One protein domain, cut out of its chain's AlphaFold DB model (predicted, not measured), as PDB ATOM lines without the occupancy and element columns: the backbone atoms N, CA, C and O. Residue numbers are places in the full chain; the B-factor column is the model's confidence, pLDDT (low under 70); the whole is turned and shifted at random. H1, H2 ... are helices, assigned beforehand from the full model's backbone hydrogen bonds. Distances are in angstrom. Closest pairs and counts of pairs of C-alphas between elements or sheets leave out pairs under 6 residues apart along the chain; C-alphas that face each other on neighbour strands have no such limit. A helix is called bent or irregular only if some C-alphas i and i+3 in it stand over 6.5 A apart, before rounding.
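Overview. This is residues 31 to 75 of the 80 residues of an uncharacterized protein of Hadesarchaea archaeon (UniProt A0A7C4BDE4). What is the shape? It is a lopsided helical hairpin: the long helix H2 folds back beside the shorter H1, and its residues 70 to 75 stick out. What makes it up? The 45 printed residues hold two named helices, H1 then H2, and no named strand: all helix. Is it compact? It is a loose rod of 38 by 18 by 12 A, with a radius of gyration of the C-alphas of 11.8 A.

Arrangement. How do the helices meet? H2, residues 51 to 75, and H1, residues 31 to 45, touch, the closest C-alphas being those of Leu 65 and Leu 31, 6.5 A apart. This hairpin runs opposite ways at a tilt of 36 degrees, only just steep. What of their backbones? Every O i to N i+4 pair is within hydrogen-bond range in H2, and 8 of 11 in H1.

Along the chain. Where is H2? It runs 36.0 A, ending with C-alpha 75 at (-55.663, 47.789, -51.138). Where is H1? It runs 20.4 A from C-alpha 31 at (-53.455, 42.245, -35.317), and is only just irregular: C-alphas 38 and 41 are 7.0 A apart.

Size, cuts and confidence. How large is it? The farthest C-alphas, of Ser 49 and Gln 75, are 38.6 A apart. Is it unbroken? The printed part has no cut, its link is tight, and no printed residue is under 70 in pLDDT.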
ATOM      1  N   LEU A  31     -54.877  41.972 -35.538       97.19
ATOM      2  CA  LEU A  31     -53.455  42.245 -35.317       97.19
ATOM      3  C   LEU A  31     -52.940  41.599 -34.033       97.19
ATOM      4  O   LEU A  31     -51.858  41.011 -34.031       97.19
ATOM      5  N   ARG A  32     -53.721  41.675 -32.952       96.94
ATOM      6  CA  ARG A  32     -53.375  41.047 -31.678       96.94
ATOM      7  C   ARG A  32     -53.318  39.526 -31.781       96.94
ATOM      8  O   ARG A  32     -52.352  38.937 -31.310       96.94
ATOM      9  N   VAL A  33     -54.289  38.900 -32.446       96.81
ATOM     10  CA  VAL A  33     -54.276  37.447 -32.684       96.81
ATOM     11  C   VAL A  33     -53.049  37.047 -33.503       96.81
ATOM     12  O   VAL A  33     -52.339  36.110 -33.141       96.81
ATOM     13  N   VAL A  34     -52.744  37.778 -34.577       96.56
ATOM     14  CA  VAL A  34     -51.562  37.503 -35.402       96.56
ATOM     15  C   VAL A  34     -50.275  37.653 -34.592       96.56
ATOM     16  O   VAL A  34     -49.382  36.811 -34.702       96.56
ATOM     17  N   PHE A  35     -50.181  38.681 -33.750       95.94
ATOM     18  CA  PHE A  35     -49.052  38.859 -32.845       95.94
ATOM     19  C   PHE A  35     -48.907  37.673 -31.881       95.94
ATOM     20  O   PHE A  35     -47.833  37.074 -31.805       95.94
ATOM     21  N   GLU A  36     -49.978  37.294 -31.185       95.69
ATOM     22  CA  GLU A  36     -49.982  36.218 -30.187       95.69
ATOM     23  C   GLU A  36     -49.646  34.849 -30.806       95.69
ATOM     24  O   GLU A  36     -48.927  34.059 -30.200       95.69
ATOM     25  N   VAL A  37     -50.088  34.576 -32.037       94.94
ATOM     26  CA  VAL A  37     -49.846  33.292 -32.718       94.94
ATOM     27  C   VAL A  37     -48.476  33.247 -33.403       94.94
ATOM     28  O   VAL A  37     -47.756  32.244 -33.336       94.94
ATOM     29  N   HIS A  38     -48.089  34.321 -34.096       93.31
ATOM     30  CA  HIS A  38     -46.927  34.302 -34.985       93.31
ATOM     31  C   HIS A  38     -45.693  34.997 -34.413       93.31
ATOM     32  O   HIS A  38     -44.585  34.663 -34.839       93.31
ATOM     33  N   ILE A  39     -45.830  35.905 -33.448       93.38
ATOM     34  CA  ILE A  39     -44.702  36.699 -32.953       93.38
ATOM     35  C   ILE A  39     -44.358  36.377 -31.501       93.38
ATOM     36  O   ILE A  39     -43.208  36.019 -31.239       93.38
ATOM     37  N   ALA A  40     -45.320  36.429 -30.578       91.94
ATOM     38  CA  ALA A  40     -45.068  36.276 -29.142       91.94
ATOM     39  C   ALA A  40     -44.258  35.009 -28.785       91.94
ATOM     40  O   ALA A  40     -43.216  35.150 -28.141       91.94
ATOM     41  N   PRO A  41     -44.579  33.804 -29.310       91.50
ATOM     42  CA  PRO A  41     -43.825  32.591 -28.983       91.50
ATOM     43  C   PRO A  41     -42.379  32.630 -29.488       91.50
ATOM     44  O   PRO A  41     -41.522  31.879 -29.030       91.50
ATOM     45  N   ARG A  42     -42.096  33.464 -30.494       90.31
ATOM     46  CA  ARG A  42     -40.762  33.616 -31.077       90.31
ATOM     47  C   ARG A  42     -39.951  34.663 -30.329       90.31
ATOM     48  O   ARG A  42     -38.766  34.436 -30.126       90.31
ATOM     49  N   LEU A  43     -40.585  35.743 -29.871       87.81
ATOM     50  CA  LEU A  43     -39.953  36.709 -28.969       87.81
ATOM     51  C   LEU A  43     -39.562  36.054 -27.641       87.81
ATOM     52  O   LEU A  43     -38.459  36.278 -27.159       87.81
ATOM     53  N   GLU A  44     -40.403  35.174 -27.097       87.12
ATOM     54  CA  GLU A  44     -40.074  34.411 -25.884       87.12
ATOM     55  C   GLU A  44     -38.843  33.516 -26.072       87.12
ATOM     56  O   GLU A  44     -37.985  33.438 -25.195       87.12
ATOM     57  N   ARG A  45     -38.694  32.905 -27.254       87.81
ATOM     58  CA  ARG A  45     -37.518  32.088 -27.599       87.81
ATOM     59  C   ARG A  45     -36.228  32.888 -27.756       87.81
ATOM     60  O   ARG A  45     -35.162  32.283 -27.713       87.81
ATOM     61  N   LEU A  46     -36.299  34.209 -27.926       84.44
ATOM     62  CA  LEU A  46     -35.105  35.057 -27.941       84.44
ATOM     63  C   LEU A  46     -34.491  35.224 -26.544       84.44
ATOM     64  O   LEU A  46     -33.403  35.782 -26.438       84.44
ATOM     65  N   GLY A  47     -35.168  34.759 -25.485       81.06
ATOM     66  CA  GLY A  47     -34.635  34.799 -24.124       81.06
ATOM     67  C   GLY A  47     -34.391  36.220 -23.615       81.06
ATOM     68  O   GLY A  47     -33.498  36.429 -22.799       81.06
ATOM     69  N   ILE A  48     -35.148  37.203 -24.115       81.06
ATOM     70  CA  ILE A  48     -35.014  38.605 -23.713       81.06
ATOM     71  C   ILE A  48     -35.497  38.731 -22.266       81.06
ATOM     72  O   ILE A  48     -36.696  38.711 -21.990       81.06
ATOM     73  N   SER A  49     -34.545  38.816 -21.338       76.50
ATOM     74  CA  SER A  49     -34.799  38.942 -19.902       76.50
ATOM     75  C   SER A  49     -35.153  40.368 -19.486       76.50
ATOM     76  O   SER A  49     -35.806  40.567 -18.463       76.50
ATOM     77  N   ASP A  50     -34.720  41.362 -20.265       84.75
ATOM     78  CA  ASP A  50     -35.016  42.760 -19.986       84.75
ATOM     79  C   ASP A  50     -36.445  43.115 -20.415       84.75
ATOM     80  O   ASP A  50     -36.828  43.019 -21.584       84.75
ATOM     81  N   THR A  51     -37.259  43.530 -19.445       85.06
ATOM     82  CA  THR A  51     -38.681  43.829 -19.677       85.06
ATOM     83  C   THR A  51     -38.861  45.065 -20.561       85.06
ATOM     84  O   THR A  51     -39.817  45.138 -21.333       85.06
ATOM     85  N   PHE A  52     -37.945  46.031 -20.473       88.25
ATOM     86  CA  PHE A  52     -38.006  47.247 -21.274       88.25
ATOM     87  C   PHE A  52     -37.663  46.967 -22.740       88.25
ATOM     88  O   PHE A  52     -38.425  47.350 -23.626       88.25
ATOM     89  N   GLU A  53     -36.589  46.225 -22.998       86.94
ATOM     90  CA  GLU A  53     -36.207  45.764 -24.330       86.94
ATOM     91  C   GLU A  53     -37.317  44.918 -24.958       86.94
ATOM     92  O   GLU A  53     -37.694  45.152 -26.107       86.94
ATOM     93  N   ARG A  54     -37.906  43.986 -24.194       87.69
ATOM     94  CA  ARG A  54     -39.052  43.202 -24.663       87.69
ATOM     95  C   ARG A  54     -40.187  44.118 -25.104       87.69
ATOM     96  O   ARG A  54     -40.650  43.995 -26.231       87.69
ATOM     97  N   LYS A  55     -40.587  45.072 -24.262       90.25
ATOM     98  CA  LYS A  55     -41.667  46.009 -24.586       90.25
ATOM     99  C   LYS A  55     -41.365  46.838 -25.836       90.25
ATOM    100  O   LYS A  55     -42.232  46.970 -26.690       90.25
ATOM    101  N   GLN A  56     -40.139  47.339 -25.992       91.00
ATOM    102  CA  GLN A  56     -39.747  48.075 -27.200       91.00
ATOM    103  C   GLN A  56     -39.865  47.228 -28.471       91.00
ATOM    104  O   GLN A  56     -40.255  47.737 -29.522       91.00
ATOM    105  N   LEU A  57     -39.534  45.939 -28.388       90.56
ATOM    106  CA  LEU A  57     -39.666  45.018 -29.512       90.56
ATOM    107  C   LEU A  57     -41.128  44.701 -29.823       90.56
ATOM    108  O   LEU A  57     -41.498  44.654 -30.995       90.56
ATOM    109  N   GLU A  58     -41.961  44.524 -28.800       92.12
ATOM    110  CA  GLU A  58     -43.405  44.346 -28.965       92.12
ATOM    111  C   GLU A  58     -44.036  45.583 -29.623       92.12
ATOM    112  O   GLU A  58     -44.721  45.445 -30.639       92.12
ATOM    113  N   ASP A  59     -43.723  46.788 -29.137       93.62
ATOM    114  CA  ASP A  59     -44.194  48.058 -29.705       93.62
ATOM    115  C   ASP A  59     -43.745  48.225 -31.168       93.62
ATOM    116  O   ASP A  59     -44.539  48.598 -32.039       93.62
ATOM    117  N   PHE A  60     -42.485  47.893 -31.470       93.00
ATOM    118  CA  PHE A  60     -41.962  47.909 -32.837       93.00
ATOM    119  C   PHE A  60     -42.727  46.946 -33.752       93.00
ATOM    120  O   PHE A  60     -43.135  47.328 -34.851       93.00
ATOM    121  N   VAL A  61     -42.958  45.709 -33.307       94.12
ATOM    122  CA  VAL A  61     -43.723  44.721 -34.075       94.12
ATOM    123  C   VAL A  61     -45.149  45.209 -34.307       94.12
ATOM    124  O   VAL A  61     -45.624  45.152 -35.439       94.12
ATOM    125  N   PHE A  62     -45.832  45.712 -33.278       95.38
ATOM    126  CA  PHE A  62     -47.196  46.217 -33.418       95.38
ATOM    127  C   PHE A  62     -47.276  47.391 -34.390       95.38
ATOM    128  O   PHE A  62     -48.182  47.418 -35.221       95.38
ATOM    129  N   SER A  63     -46.314  48.317 -34.357       95.81
ATOM    130  CA  SER A  63     -46.225  49.396 -35.347       95.81
ATOM    131  C   SER A  63     -46.139  48.841 -36.771       95.81
ATOM    132  O   SER A  63     -46.883  49.281 -37.644       95.81
ATOM    133  N   LYS A  64     -45.308  47.818 -36.998       96.06
ATOM    134  CA  LYS A  64     -45.155  47.172 -38.307       96.06
ATOM    135  C   LYS A  64     -46.400  46.417 -38.770       96.06
ATOM    136  O   LYS A  64     -46.780  46.523 -39.937       96.06
ATOM    137  N   LEU A  65     -47.067  45.696 -37.870       96.62
ATOM    138  CA  LEU A  65     -48.339  45.034 -38.168       96.62
ATOM    139  C   LEU A  65     -49.431  46.055 -38.501       96.62
ATOM    140  O   LEU A  65     -50.165  45.864 -39.469       96.62
ATOM    141  N   ASN A  66     -49.505  47.158 -37.754       97.06
ATOM    142  CA  ASN A  66     -50.482  48.217 -37.988       97.06
ATOM    143  C   ASN A  66     -50.262  48.879 -39.355       97.06
ATOM    144  O   ASN A  66     -51.191  48.933 -40.161       97.06
ATOM    145  N   ASP A  67     -49.025  49.267 -39.673       97.25
ATOM    146  CA  ASP A  67     -48.672  49.821 -40.986       97.25
ATOM    147  C   ASP A  67     -49.080  48.876 -42.123       97.25
ATOM    148  O   ASP A  67     -49.727  49.296 -43.087       97.25
ATOM    149  N   ARG A  68     -48.766  47.580 -41.991       97.06
ATOM    150  CA  ARG A  68     -49.141  46.580 -42.996       97.06
ATOM    151  C   ARG A  68     -50.654  46.416 -43.105       97.06
ATOM    152  O   ARG A  68     -51.168  46.345 -44.217       97.06
ATOM    153  N   SER A  69     -51.378  46.401 -41.987       97.12
ATOM    154  CA  SER A  69     -52.839  46.276 -41.993       97.12
ATOM    155  C   SER A  69     -53.528  47.448 -42.678       97.12
ATOM    156  O   SER A  69     -54.453  47.234 -43.452       97.12
ATOM    157  N   ARG A  70     -53.041  48.681 -42.481       96.62
ATOM    158  CA  ARG A  70     -53.572  49.876 -43.153       96.62
ATOM    159  C   ARG A  70     -53.367  49.798 -44.658       96.62
ATOM    160  O   ARG A  70     -54.295  50.086 -45.409       96.62
ATOM    161  N   GLN A  71     -52.180  49.373 -45.092       96.75
ATOM    162  CA  GLN A  71     -51.889  49.148 -46.510       96.75
ATOM    163  C   GLN A  71     -52.830  48.099 -47.106       96.75
ATOM    164  O   GLN A  71     -53.461  48.364 -48.125       96.75
ATOM    165  N   LEU A  72     -52.966  46.939 -46.460       96.88
ATOM    166  CA  LEU A  72     -53.824  45.852 -46.933       96.88
ATOM    167  C   LEU A  72     -55.302  46.256 -46.944       96.88
ATOM    168  O   LEU A  72     -55.982  46.055 -47.945       96.88
ATOM    169  N   ASN A  73     -55.789  46.898 -45.883       97.12
ATOM    170  CA  ASN A  73     -57.157  47.407 -45.830       97.12
ATOM    171  C   ASN A  73     -57.418  48.405 -46.956       97.12
ATOM    172  O   ASN A  73     -58.441  48.306 -47.621       97.12
ATOM    173  N   SER A  74     -56.486  49.324 -47.221       95.81
ATOM    174  CA  SER A  74     -56.614  50.265 -48.333       95.81
ATOM    175  C   SER A  74     -56.569  49.578 -49.700       95.81
ATOM    176  O   SER A  74     -57.244  50.036 -50.611       95.81
ATOM    177  N   GLN A  75     -55.786  48.512 -49.866       95.25
ATOM    178  CA  GLN A  75     -55.663  47.789 -51.138       95.25
ATOM    179  C   GLN A  75     -56.890  46.927 -51.456       95.25
ATOM    180  O   GLN A  75     -57.307  46.875 -52.607       95.25
TER     181      GLN A  75